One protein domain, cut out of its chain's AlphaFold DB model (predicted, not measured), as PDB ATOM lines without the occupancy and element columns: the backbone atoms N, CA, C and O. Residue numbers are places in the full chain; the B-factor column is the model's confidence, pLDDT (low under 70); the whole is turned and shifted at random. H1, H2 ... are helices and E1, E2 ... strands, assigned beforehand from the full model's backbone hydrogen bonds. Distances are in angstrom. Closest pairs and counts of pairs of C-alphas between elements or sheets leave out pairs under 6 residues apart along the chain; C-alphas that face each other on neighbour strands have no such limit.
ATOM      1  N   PRO A  63      50.615  -2.153  12.090       94.94
ATOM      2  CA  PRO A  63      49.279  -2.731  12.210       94.94
ATOM      3  C   PRO A  63      48.946  -3.068  13.676       94.94
ATOM      4  O   PRO A  63      49.838  -3.452  14.438       94.94
ATOM      5  N   VAL A  64      47.689  -2.877  14.093       96.19
ATOM      6  CA  VAL A  64      47.285  -3.052  15.505       96.19
ATOM      7  C   VAL A  64      47.587  -4.454  16.029       96.19
ATOM      8  O   VAL A  64      48.119  -4.582  17.124       96.19
ATOM      9  N   ASP A  65      47.333  -5.492  15.241       95.06
ATOM     10  CA  ASP A  65      47.623  -6.891  15.572       95.06
ATOM     11  C   ASP A  65      49.120  -7.136  15.842       95.06
ATOM     12  O   ASP A  65      49.498  -7.821  16.800       95.06
ATOM     13  N   VAL A  66      49.989  -6.512  15.040       95.00
ATOM     14  CA  VAL A  66      51.444  -6.553  15.234       95.00
ATOM     15  C   VAL A  66      51.842  -5.795  16.500       95.00
ATOM     16  O   VAL A  66      52.645  -6.300  17.286       95.00
ATOM     17  N   ALA A  67      51.277  -4.605  16.725       96.94
ATOM     18  CA  ALA A  67      51.560  -3.801  17.912       96.94
ATOM     19  C   ALA A  67      51.123  -4.514  19.201       96.94
ATOM     20  O   ALA A  67      51.908  -4.602  20.141       96.94
ATOM     21  N   VAL A  68      49.921  -5.096  19.228       96.88
ATOM     22  CA  VAL A  68      49.403  -5.897  20.349       96.88
ATOM     23  C   VAL A  68      50.329  -7.070  20.658       96.88
ATOM     24  O   VAL A  68      50.750  -7.243  21.803       96.88
ATOM     25  N   SER A  69      50.710  -7.842  19.637       96.12
ATOM     26  CA  SER A  69      51.624  -8.979  19.806       96.12
ATOM     27  C   SER A  69      52.972  -8.543  20.388       96.12
ATOM     28  O   SER A  69      53.526  -9.199  21.272       96.12
ATOM     29  N   LEU A  70      53.491  -7.407  19.920       96.38
ATOM     30  CA  LEU A  70      54.763  -6.863  20.373       96.38
ATOM     31  C   LEU A  70      54.686  -6.303  21.797       96.38
ATOM     32  O   LEU A  70      55.619  -6.500  22.570       96.38
ATOM     33  N   TRP A  71      53.586  -5.649  22.168       97.25
ATOM     34  CA  TRP A  71      53.365  -5.190  23.538       97.25
ATOM     35  C   TRP A  71      53.353  -6.358  24.520       97.25
ATOM     36  O   TRP A  71      54.084  -6.320  25.509       97.25
ATOM     37  N   ARG A  72      52.599  -7.424  24.215       95.81
ATOM     38  CA  ARG A  72      52.590  -8.650  25.031       95.81
ATOM     39  C   ARG A  72      53.996  -9.229  25.184       95.81
ATOM     40  O   ARG A  72      54.374  -9.621  26.282       95.81
ATOM     41  N   LEU A  73      54.783  -9.234  24.106       94.62
ATOM     42  CA  LEU A  73      56.157  -9.732  24.130       94.62
ATOM     43  C   LEU A  73      57.070  -8.877  25.019       94.62
ATOM     44  O   LEU A  73      57.753  -9.416  25.889       94.62
ATOM     45  N   VAL A  74      57.097  -7.557  24.823       94.88
ATOM     46  CA  VAL A  74      58.042  -6.678  25.534       94.88
ATOM     47  C   VAL A  74      57.721  -6.599  27.030       94.88
ATOM     48  O   VAL A  74      58.638  -6.575  27.845       94.88
ATOM     49  N   PHE A  75      56.444  -6.643  27.413       93.62
ATOM     50  CA  PHE A  75      56.025  -6.620  28.819       93.62
ATOM     51  C   PHE A  75      55.994  -8.005  29.499       93.62
ATOM     52  O   PHE A  75      55.558  -8.102  30.643       93.62
ATOM     53  N   THR A  76      56.511  -9.070  28.867       91.38
ATOM     54  CA  THR A  76      56.481 -10.449  29.416       91.38
ATOM     55  C   THR A  76      57.007 -10.544  30.856       91.38
ATOM     56  O   THR A  76      56.446 -11.271  31.673       91.38
ATOM     57  N   HIS A  77      58.073  -9.807  31.178       87.75
ATOM     58  CA  HIS A  77      58.701  -9.813  32.506       87.75
ATOM     59  C   HIS A  77      58.335  -8.596  33.371       87.75
ATOM     60  O   HIS A  77      58.794  -8.493  34.505       87.75
ATOM     61  N   ARG A  78      57.489  -7.686  32.870       87.56
ATOM     62  CA  ARG A  78      57.051  -6.475  33.574       87.56
ATOM     63  C   ARG A  78      55.522  -6.407  33.523       87.56
ATOM     64  O   ARG A  78      54.985  -5.812  32.591       87.56
ATOM     65  N   PRO A  79      54.811  -7.025  34.484       85.19
ATOM     66  CA  PRO A  79      53.356  -7.046  34.469       85.19
ATOM     67  C   PRO A  79      52.808  -5.628  34.627       85.19
ATOM     68  O   PRO A  79      53.126  -4.921  35.583       85.19
ATOM     69  N   VAL A  80      51.963  -5.232  33.682       89.81
ATOM     70  CA  VAL A  80      51.298  -3.931  33.662       89.81
ATOM     71  C   VAL A  80      49.797  -4.195  33.554       89.81
ATOM     72  O   VAL A  80      49.319  -4.462  32.457       89.81
ATOM     73  N   PRO A  81      49.025  -4.122  34.651       88.62
ATOM     74  CA  PRO A  81      47.571  -4.324  34.613       88.62
ATOM     75  C   PRO A  81      46.842  -3.419  33.610       88.62
ATOM     76  O   PRO A  81      45.816  -3.795  33.047       88.62
ATOM     77  N   LEU A  82      47.380  -2.221  33.360       91.94
ATOM     78  CA  LEU A  82      46.850  -1.309  32.352       91.94
ATOM     79  C   LEU A  82      46.961  -1.874  30.924       91.94
ATOM     80  O   LEU A  82      46.117  -1.573  30.085       91.94
ATOM     81  N   LEU A  83      47.967  -2.711  30.657       94.69
ATOM     82  CA  LEU A  83      48.231  -3.263  29.334       94.69
ATOM     83  C   LEU A  83      47.115  -4.193  28.867       94.69
ATOM     84  O   LEU A  83      46.736  -4.131  27.703       94.69
ATOM     85  N   ASP A  84      46.575  -5.028  29.753       93.62
ATOM     86  CA  ASP A  84      45.498  -5.946  29.375       93.62
ATOM     87  C   ASP A  84      44.244  -5.176  28.950       93.62
ATOM     88  O   ASP A  84      43.663  -5.474  27.908       93.62
ATOM     89  N   ARG A  85      43.893  -4.117  29.694       94.44
ATOM     90  CA  ARG A  85      42.780  -3.219  29.343       94.44
ATOM     91  C   ARG A  85      43.044  -2.466  28.041       94.44
ATOM     92  O   ARG A  85      42.146  -2.341  27.217       94.44
ATOM     93  N   TRP A  86      44.271  -1.989  27.840       96.50
ATOM     94  CA  TRP A  86      44.680  -1.326  26.601       96.50
ATOM     95  C   TRP A  86      44.561  -2.251  25.384       96.50
ATOM     96  O   TRP A  86      44.042  -1.850  24.345       96.50
ATOM     97  N   ILE A  87      45.005  -3.501  25.508       96.69
ATOM     98  CA  ILE A  87      44.897  -4.475  24.422       96.69
ATOM     99  C   ILE A  87      43.430  -4.814  24.142       96.69
ATOM    100  O   ILE A  87      43.035  -4.812  22.981       96.69
ATOM    101  N   GLU A  88      42.614  -5.038  25.176       96.12
ATOM    102  CA  GLU A  88      41.177  -5.296  25.010       96.12
ATOM    103  C   GLU A  88      40.475  -4.142  24.273       96.12
ATOM    104  O   GLU A  88      39.676  -4.380  23.368       96.12
ATOM    105  N   PHE A  89      40.828  -2.894  24.595       97.00
ATOM    106  CA  PHE A  89      40.350  -1.711  23.880       97.00
ATOM    107  C   PHE A  89      40.733  -1.727  22.392       97.00
ATOM    108  O   PHE A  89      39.896  -1.435  21.535       97.00
ATOM    109  N   LEU A  90      41.977  -2.082  22.063       97.56
ATOM    110  CA  LEU A  90      42.453  -2.135  20.678       97.56
ATOM    111  C   LEU A  90      41.870  -3.306  19.872       97.56
ATOM    112  O   LEU A  90      41.740  -3.194  18.654       97.56
ATOM    113  N   GLU A  91      41.523  -4.412  20.532       96.06
ATOM    114  CA  GLU A  91      40.971  -5.633  19.921       96.06
ATOM    115  C   GLU A  91      39.439  -5.598  19.748       96.06
ATOM    116  O   GLU A  91      38.833  -6.581  19.311       96.06
ATOM    117  N   GLN A  92      38.794  -4.463  20.041       94.94
ATOM    118  CA  GLN A  92      37.368  -4.260  19.784       94.94
ATOM    119  C   GLN A  92      36.983  -4.504  18.314       94.94
ATOM    120  O   GLN A  92      37.798  -4.454  17.393       94.94
ATOM    121  N   SER A  93      35.696  -4.766  18.087       92.06
ATOM    122  CA  SER A  93      35.126  -4.994  16.756       92.06
ATOM    123  C   SER A  93      33.955  -4.034  16.506       92.06
ATOM    124  O   SER A  93      32.870  -4.272  17.038       92.06
ATOM    125  N   PRO A  94      34.132  -2.976  15.686       90.75
ATOM    126  CA  PRO A  94      35.354  -2.607  14.957       90.75
ATOM    127  C   PRO A  94      36.462  -2.046  15.875       90.75
ATOM    128  O   PRO A  94      36.143  -1.498  16.929       90.75
ATOM    129  N   PRO A  95      37.749  -2.148  15.482       92.12
ATOM    130  CA  PRO A  95      38.842  -1.611  16.283       92.12
ATOM    131  C   PRO A  95      38.845  -0.075  16.237       92.12
ATOM    132  O   PRO A  95      38.519   0.498  15.189       92.12
ATOM    133  N   PRO A  96      39.266   0.604  17.322       95.12
ATOM    134  CA  PRO A  96      39.276   2.068  17.387       95.12
ATOM    135  C   PRO A  96      40.257   2.684  16.378       95.12
ATOM    136  O   PRO A  96      40.021   3.759  15.832       95.12
ATOM    137  N   VAL A  97      41.345   1.974  16.065       96.69
ATOM    138  CA  VAL A  97      42.343   2.367  15.064       96.69
ATOM    139  C   VAL A  97      42.807   1.164  14.249       96.69
ATOM    140  O   VAL A  97      42.668   0.019  14.660       96.69
ATOM    141  N   ARG A  98      43.390   1.414  13.070       95.06
ATOM    142  CA  ARG A  98      43.956   0.356  12.205       95.06
ATOM    143  C   ARG A  98      45.462   0.159  12.372       95.06
ATOM    144  O   ARG A  98      45.983  -0.887  11.997       95.06
ATOM    145  N   ALA A  99      46.165   1.167  12.886       95.75
ATOM    146  CA  ALA A  99      47.608   1.127  13.063       95.75
ATOM    147  C   ALA A  99      48.065   2.050  14.200       95.75
ATOM    148  O   ALA A  99      47.452   3.087  14.445       95.75
ATOM    149  N   ILE A 100      49.177   1.694  14.836       97.56
ATOM    150  CA  ILE A 100      49.815   2.413  15.937       97.56
ATOM    151  C   ILE A 100      51.043   3.171  15.408       97.56
ATOM    152  O   ILE A 100      52.001   2.540  14.947       97.56
ATOM    153  N   PRO A 101      51.054   4.516  15.433       96.25
ATOM    154  CA  PRO A 101      52.235   5.291  15.076       96.25
ATOM    155  C   PRO A 101      53.299   5.223  16.179       96.25
ATOM    156  O   PRO A 101      53.017   4.904  17.336       96.25
ATOM    157  N   ARG A 102      54.542   5.573  15.822       95.06
ATOM    158  CA  ARG A 102      55.682   5.569  16.758       95.06
ATOM    159  C   ARG A 102      55.416   6.399  18.011       95.06
ATOM    160  O   ARG A 102      55.859   6.019  19.087       95.06
ATOM    161  N   ASP A 103      54.750   7.535  17.842       95.56
ATOM    162  CA  ASP A 103      54.446   8.455  18.932       95.56
ATOM    163  C   ASP A 103      53.553   7.794  19.990       95.56
ATOM    164  O   ASP A 103      54.001   7.608  21.115       95.56
ATOM    165  N   THR A 104      52.381   7.281  19.598       97.44
ATOM    166  CA  THR A 104      51.479   6.520  20.481       97.44
ATOM    167  C   THR A 104      52.179   5.342  21.157       97.44
ATOM    168  O   THR A 104      52.022   5.149  22.360       97.44
ATOM    169  N   TRP A 105      52.994   4.576  20.418       97.44
ATOM    170  CA  TRP A 105      53.787   3.495  21.009       97.44
ATOM    171  C   TRP A 105      54.709   4.020  22.115       97.44
ATOM    172  O   TRP A 105      54.670   3.521  23.235       97.44
ATOM    173  N   CYS A 106      55.527   5.035  21.832       95.56
ATOM    174  CA  CYS A 106      56.444   5.614  22.815       95.56
ATOM    175  C   CYS A 106      55.701   6.216  24.015       95.56
ATOM    176  O   CYS A 106      56.111   5.992  25.153       95.56
ATOM    177  N   MET A 107      54.605   6.935  23.766       96.38
ATOM    178  CA  MET A 107      53.808   7.591  24.799       96.38
ATOM    179  C   MET A 107      53.092   6.602  25.720       96.38
ATOM    180  O   MET A 107      52.879   6.923  26.883       96.38
ATOM    181  N   PHE A 108      52.797   5.381  25.264       96.19
ATOM    182  CA  PHE A 108      52.180   4.362  26.116       96.19
ATOM    183  C   PHE A 108      53.064   3.986  27.314       96.19
ATOM    184  O   PHE A 108      52.554   3.779  28.411       96.19
ATOM    185  N   LEU A 109      54.392   3.959  27.149       94.00
ATOM    186  CA  LEU A 109      55.290   3.697  28.278       94.00
ATOM    187  C   LEU A 109      55.193   4.805  29.339       94.00
ATOM    188  O   LEU A 109      55.144   4.512  30.528       94.00
ATOM    189  N   HIS A 110      55.086   6.063  28.902       92.88
ATOM    190  CA  HIS A 110      54.869   7.199  29.798       92.88
ATOM    191  C   HIS A 110      53.500   7.147  30.476       92.88
ATOM    192  O   HIS A 110      53.414   7.448  31.660       92.88
ATOM    193  N   LEU A 111      52.457   6.723  29.757       93.50
ATOM    194  CA  LEU A 111      51.125   6.533  30.327       93.50
ATOM    195  C   LEU A 111      51.179   5.543  31.497       93.50
ATOM    196  O   LEU A 111      50.717   5.868  32.584       93.50
ATOM    197  N   VAL A 112      51.807   4.376  31.301       90.50
ATOM    198  CA  VAL A 112      51.964   3.340  32.340       90.50
ATOM    199  C   VAL A 112      52.631   3.890  33.603       90.50
ATOM    200  O   VAL A 112      52.178   3.594  34.710       90.50
ATOM    201  N   ASP A 113      53.676   4.702  33.447       86.75
ATOM    202  CA  ASP A 113      54.389   5.294  34.581       86.75
ATOM    203  C   ASP A 113      53.595   6.444  35.241       86.75
ATOM    204  O   ASP A 113      53.639   6.602  36.462       86.75
ATOM    205  N   ALA A 114      52.847   7.235  34.461       86.62
ATOM    206  CA  ALA A 114      52.125   8.417  34.938       86.62
ATOM    207  C   ALA A 114      50.831   8.072  35.691       86.62
ATOM    208  O   ALA A 114      50.594   8.564  36.800       86.62
ATOM    209  N   VAL A 115      49.989   7.212  35.108       83.12
ATOM    210  CA  VAL A 115      48.628   6.966  35.620       83.12
ATOM    211  C   VAL A 115      48.518   5.733  36.508       83.12
ATOM    212  O   VAL A 115      47.505   5.538  37.180       83.12
ATOM    213  N   GLY A 116      49.561   4.904  36.544       74.88
ATOM    214  CA  GLY A 116      49.561   3.651  37.285       74.88
ATOM    215  C   GLY A 116      48.511   2.662  36.768       74.88
ATOM    216  O   GLY A 116      48.213   2.585  35.578       74.88
ATOM    217  N   ASN A 117      47.959   1.858  37.677       76.69
ATOM    218  CA  ASN A 117      47.176   0.679  37.307       76.69
ATOM    219  C   ASN A 117      45.689   0.938  37.075       76.69
ATOM    220  O   ASN A 117      45.022   0.005  36.633       76.69
ATOM    221  N   ASP A 118      45.158   2.124  37.385       77.38
ATOM    222  CA  ASP A 118      43.710   2.371  37.480       77.38
ATOM    223  C   ASP A 118      43.197   3.580  36.679       77.38
ATOM    224  O   ASP A 118      41.992   3.796  36.676       77.38
ATOM    225  N   LEU A 119      44.059   4.291  35.937       85.62
ATOM    226  CA  LEU A 119      43.724   5.500  35.154       85.62
ATOM    227  C   LEU A 119      43.240   6.701  35.989       85.62
ATOM    228  O   LEU A 119      42.933   7.745  35.423       85.62
ATOM    229  N   SER A 120      43.227   6.611  37.323       83.19
ATOM    230  CA  SER A 120      42.668   7.652  38.205       83.19
ATOM    231  C   SER A 120      43.407   8.993  38.152       83.19
ATOM    232  O   SER A 120      42.870  10.016  38.573       83.19
ATOM    233  N   ARG A 121      44.651   8.982  37.662       86.81
ATOM    234  CA  ARG A 121      45.527  10.156  37.537       86.81
ATOM    235  C   ARG A 121      45.659  10.657  36.101       86.81
ATOM    236  O   ARG A 121      46.541  11.466  35.841       86.81
ATOM    237  N   TYR A 122      44.866  10.128  35.173       91.81
ATOM    238  CA  TYR A 122      44.867  10.620  33.803       91.81
ATOM    239  C   TYR A 122      44.300  12.045  33.754       91.81
ATOM    240  O   TYR A 122      43.244  12.300  34.334       91.81
ATOM    241  N   ASP A 123      45.010  12.945  33.078       89.50
ATOM    242  CA  ASP A 123      44.611  14.334  32.846       89.50
ATOM    243  C   ASP A 123      44.449  14.545  31.334       89.50
ATOM    244  O   ASP A 123      45.426  14.504  30.584       89.50
ATOM    245  N   ASP A 124      43.208  14.747  30.895       86.94
ATOM    246  CA  ASP A 124      42.825  14.958  29.492       86.94
ATOM    247  C   ASP A 124      43.216  16.353  28.968       86.94
ATOM    248  O   ASP A 124      43.086  16.649  27.779       86.94
ATOM    249  N   THR A 125      43.727  17.231  29.838       89.00
ATOM    250  CA  THR A 125      44.258  18.544  29.453       89.00
ATOM    251  C   THR A 125      45.736  18.501  29.060       89.00
ATOM    252  O   THR A 125      46.251  19.455  28.462       89.00
ATOM    253  N   GLU A 126      46.430  17.400  29.361       91.00
ATOM    254  CA  GLU A 126      47.806  17.163  28.934       91.00
ATOM    255  C   GLU A 126      47.884  16.760  27.449       91.00
ATOM    256  O   GLU A 126      46.919  16.330  26.824       91.00
ATOM    257  N   ALA A 127      49.068  16.895  26.844       92.50
ATOM    258  CA  ALA A 127      49.279  16.643  25.417       92.50
ATOM    259  C   ALA A 127      49.427  15.142  25.082       92.50
ATOM    260  O   ALA A 127      50.422  14.727  24.476       92.50
ATOM    261  N   TRP A 128      48.460  14.322  25.488       95.12
ATOM    262  CA  TRP A 128      48.420  12.900  25.156       95.12
ATOM    263  C   TRP A 128      47.946  12.665  23.710       95.12
ATOM    264  O   TRP A 128      47.225  13.482  23.135       95.12
ATOM    265  N   PRO A 129      48.333  11.540  23.079       95.31
ATOM    266  CA  PRO A 129      47.666  11.080  21.867       95.31
ATOM    267  C   PRO A 129      46.168  10.886  22.128       95.31
ATOM    268  O   PRO A 129      45.818  10.186  23.072       95.31
ATOM    269  N   SER A 130      45.304  11.392  21.242       94.88
ATOM    270  CA  SER A 130      43.838  11.331  21.416       94.88
ATOM    271  C   SER A 130      43.282   9.917  21.615       94.88
ATOM    272  O   SER A 130      42.244   9.718  22.227       94.88
ATOM    273  N   LEU A 131      43.996   8.902  21.120       96.94
ATOM    274  CA  LEU A 131      43.635   7.501  21.326       96.94
ATOM    275  C   LEU A 131      43.652   7.091  22.813       96.94
ATOM    276  O   LEU A 131      43.021   6.105  23.182       96.94
ATOM    277  N   PHE A 132      44.408   7.798  23.654       96.56
ATOM    278  CA  PHE A 132      44.404   7.573  25.097       96.56
ATOM    279  C   PHE A 132      43.152   8.150  25.753       96.56
ATOM    280  O   PHE A 132      42.619   7.481  26.633       96.56
ATOM    281  N   ASP A 133      42.639   9.286  25.277       94.81
ATOM    282  CA  ASP A 133      41.348   9.820  25.727       94.81
ATOM    283  C   ASP A 133      40.231   8.808  25.429       94.81
ATOM    284  O   ASP A 133      39.516   8.388  26.341       94.81
ATOM    285  N   ASP A 134      40.173   8.311  24.184       95.62
ATOM    286  CA  ASP A 134      39.205   7.288  23.754       95.62
ATOM    287  C   ASP A 134      39.300   6.009  24.614       95.62
ATOM    288  O   ASP A 134      38.300   5.374  24.957       95.62
ATOM    289  N   PHE A 135      40.524   5.609  24.973       95.69
ATOM    290  CA  PHE A 135      40.769   4.451  25.830       95.69
ATOM    291  C   PHE A 135      40.298   4.675  27.267       95.69
ATOM    292  O   PHE A 135      39.720   3.768  27.873       95.69
ATOM    293  N   VAL A 136      40.551   5.857  27.827       93.81
ATOM    294  CA  VAL A 136      40.154   6.203  29.194       93.81
ATOM    295  C   VAL A 136      38.635   6.298  29.297       93.81
ATOM    296  O   VAL A 136      38.064   5.734  30.234       93.81
ATOM    297  N   GLU A 137      37.976   6.919  28.318       93.19
ATOM    298  CA  GLU A 137      36.514   6.943  28.207       93.19
ATOM    299  C   GLU A 137      35.948   5.515  28.180       93.19
ATOM    300  O   GLU A 137      35.151   5.137  29.045       93.19
ATOM    301  N   TRP A 138      36.459   4.669  27.279       94.56
ATOM    302  CA  TRP A 138      36.049   3.269  27.172       94.56
ATOM    303  C   TRP A 138      36.250   2.474  28.475       94.56
ATOM    304  O   TRP A 138      35.394   1.676  28.873       94.56
ATOM    305  N   ALA A 139      37.376   2.677  29.163       91.56
ATOM    306  CA  ALA A 139      37.684   1.970  30.401       91.56
ATOM    307  C   ALA A 139      36.752   2.387  31.551       91.56
ATOM    308  O   ALA A 139      36.322   1.534  32.338       91.56
ATOM    309  N   ASN A 140      36.419   3.678  31.637       89.38
ATOM    310  CA  ASN A 140      35.511   4.223  32.644       89.38
ATOM    311  C   ASN A 140      34.069   3.741  32.434       89.38
ATOM    312  O   ASN A 140      33.411   3.333  33.397       89.38
ATOM    313  N   ASP A 141      33.597   3.693  31.189       88.88
ATOM    314  CA  ASP A 141      32.258   3.194  30.860       88.88
ATOM    315  C   ASP A 141      32.065   1.731  31.272       88.88
ATOM    316  O   ASP A 141      31.048   1.375  31.877       88.88
ATOM    317  N   ARG A 142      33.067   0.875  31.035       85.25
ATOM    318  CA  ARG A 142      33.027  -0.537  31.460       85.25
ATOM    319  C   ARG A 142      33.037  -0.687  32.974       85.25
ATOM    320  O   ARG A 142      32.309  -1.521  33.513       85.25
ATOM    321  N   ALA A 143      33.836   0.118  33.675       80.88
ATOM    322  CA  ALA A 143      33.847   0.114  35.134       80.88
ATOM    323  C   ALA A 143      32.461   0.477  35.695       80.88
ATOM    324  O   ALA A 143      31.961  -0.201  36.594       80.88
ATOM    325  N   ASN A 144      31.802   1.480  35.109       77.94
ATOM    326  CA  ASN A 144      30.453   1.891  35.497       77.94
ATOM    327  C   ASN A 144      29.400   0.809  35.204       77.94
ATOM    328  O   ASN A 144      28.572   0.515  36.070       77.94
ATOM    329  N   GLN A 145      29.447   0.168  34.032       74.06
ATOM    330  CA  GLN A 145      28.536  -0.931  33.676       74.06
ATOM    331  C   GLN A 145      28.679  -2.136  34.617       74.06
ATOM    332  O   GLN A 145      27.676  -2.686  35.072       74.06
ATOM    333  N   ASN A 146      29.909  -2.504  34.983       70.62
ATOM    334  CA  ASN A 146      30.162  -3.602  35.919       70.62
ATOM    335  C   ASN A 146      29.602  -3.309  37.322       70.62
ATOM    336  O   ASN A 146      29.076  -4.208  37.978       70.62
ATOM    337  N   VAL A 147      29.670  -2.053  37.781       68.25
ATOM    338  CA  VAL A 147      29.084  -1.634  39.067       68.25
ATOM    339  C   VAL A 147      27.556  -1.716  39.044       68.25
ATOM    340  O   VAL A 147      26.952  -2.061  40.062       68.25
ATOM    341  N   LEU A 148      26.924  -1.397  37.914       60.62
ATOM    342  CA  LEU A 148      25.472  -1.497  37.760       60.62
ATOM    343  C   LEU A 148      25.016  -2.961  37.782       60.62
ATOM    344  O   LEU A 148      24.166  -3.304  38.601       60.62
ATOM    345  N   HIS A 149      25.653  -3.835  37.001       58.44
ATOM    346  CA  HIS A 149      25.330  -5.267  36.991       58.44
ATOM    347  C   HIS A 149      25.536  -5.940  38.357       58.44
ATOM    348  O   HIS A 149      24.675  -6.689  38.811       58.44
ATOM    349  N   ALA A 150      26.617  -5.618  39.077       61.56
ATOM    350  CA  ALA A 150      26.853  -6.167  40.414       61.56
ATOM    351  C   ALA A 150      25.786  -5.742  41.445       61.56
ATOM    352  O   ALA A 150      25.521  -6.469  42.398       61.56
ATOM    353  N   LYS A 151      25.161  -4.568  41.275       55.94
ATOM    354  CA  LYS A 151      24.055  -4.113  42.137       55.94
ATOM    355  C   LYS A 151      22.731  -4.807  41.820       55.94
ATOM    356  O   LYS A 151      21.903  -4.926  42.720       55.94
ATOM    357  N   GLU A 152      22.537  -5.236  40.576       58.84
ATOM    358  CA  GLU A 152      21.344  -5.961  40.131       58.84
ATOM    359  C   GLU A 152      21.356  -7.428  40.580       58.84
ATOM    360  O   GLU A 152      20.312  -7.939  40.955       58.84
ATOM    361  N   GLU A 153      22.518  -8.088  40.628       61.00
ATOM    362  CA  GLU A 153      22.638  -9.480  41.110       61.00
ATOM    363  C   GLU A 153      22.509  -9.634  42.638       61.00
ATOM    364  O   GLU A 153      22.328 -10.741  43.146       61.00
ATOM    365  N   LEU A 154      22.623  -8.530  43.384       59.91
ATOM    366  CA  LEU A 154      22.494  -8.489  44.846       59.91
ATOM    367  C   LEU A 154      21.062  -8.203  45.340       59.91
ATOM    368  O   LEU A 154      20.854  -8.159  46.556       59.91
TER     369      LEU A 154
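AT A GLANCE: This is residues 63 to 154 of the 155 residues of the protein "Defective in cullin neddylation protein" of Daphnia pulex (UniProt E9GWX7). A small body of short helices has one long helix running out of it as an arm: H1 and H2 form a helical hairpin, H3 stands near H2, and the first part of H4 packs across H2, while residues 141 to 154 stick out. The printed part has 92 residues, with four named helices and one named strand in the order H1, H2, E1, H3, H4, and is mostly helix. It is compact, with a radius of gyration of the C-alphas of 14.0 A, but elongated, spanning 44 by 28 by 28 A.

HOW THE PARTS SIT: H1, residues 64 to 74, and H2, residues 81 to 90, touch as a hairpin at a shallow tilt of 15 degrees, opposite ways; their closest C-alphas, of Val 68 and Ile 87, are 6.2 A apart. E1, residues 99 to 101, pairs with no named strand; the closest C-alphas of H1 and E1, of Val 64 and Ala 99, are 4.9 A apart. H3, residues 102 to 115, is close to H2 but not clearly touching, with the closest C-alphas, of Leu 82 and Val 112, 6.9 A apart. H4, residues 130 to 152, touches H2 with residues 135 to 139 alone, about perpendicular at 77 degrees; the closest C-alphas, of Phe 89 and Phe 135, are 6.5 A apart. H1 and H4 are apart. Every O i to N i+4 pair is within hydrogen-bond range in H1 and H4, against 5 of 6 in H2 and 8 of 10 in H3.

IN THESE COORDINATES: H1 begins at C-alpha 64, (47.285, -3.052, 15.505), and measures 15.1 A; H2 measures 15.0 A, E1 6.5 A and H3 20.2 A. H4 measures 34.0 A and ends at C-alpha 152, (21.344, -5.961, 40.131).

THE WHOLE: The C-alphas of Arg 102 and Leu 154, the two farthest apart, are 45.7 A apart. The printed part has no cut, and the link from H3 to H4 is long. The model's pLDDT is under 70 at residues 147 to 154.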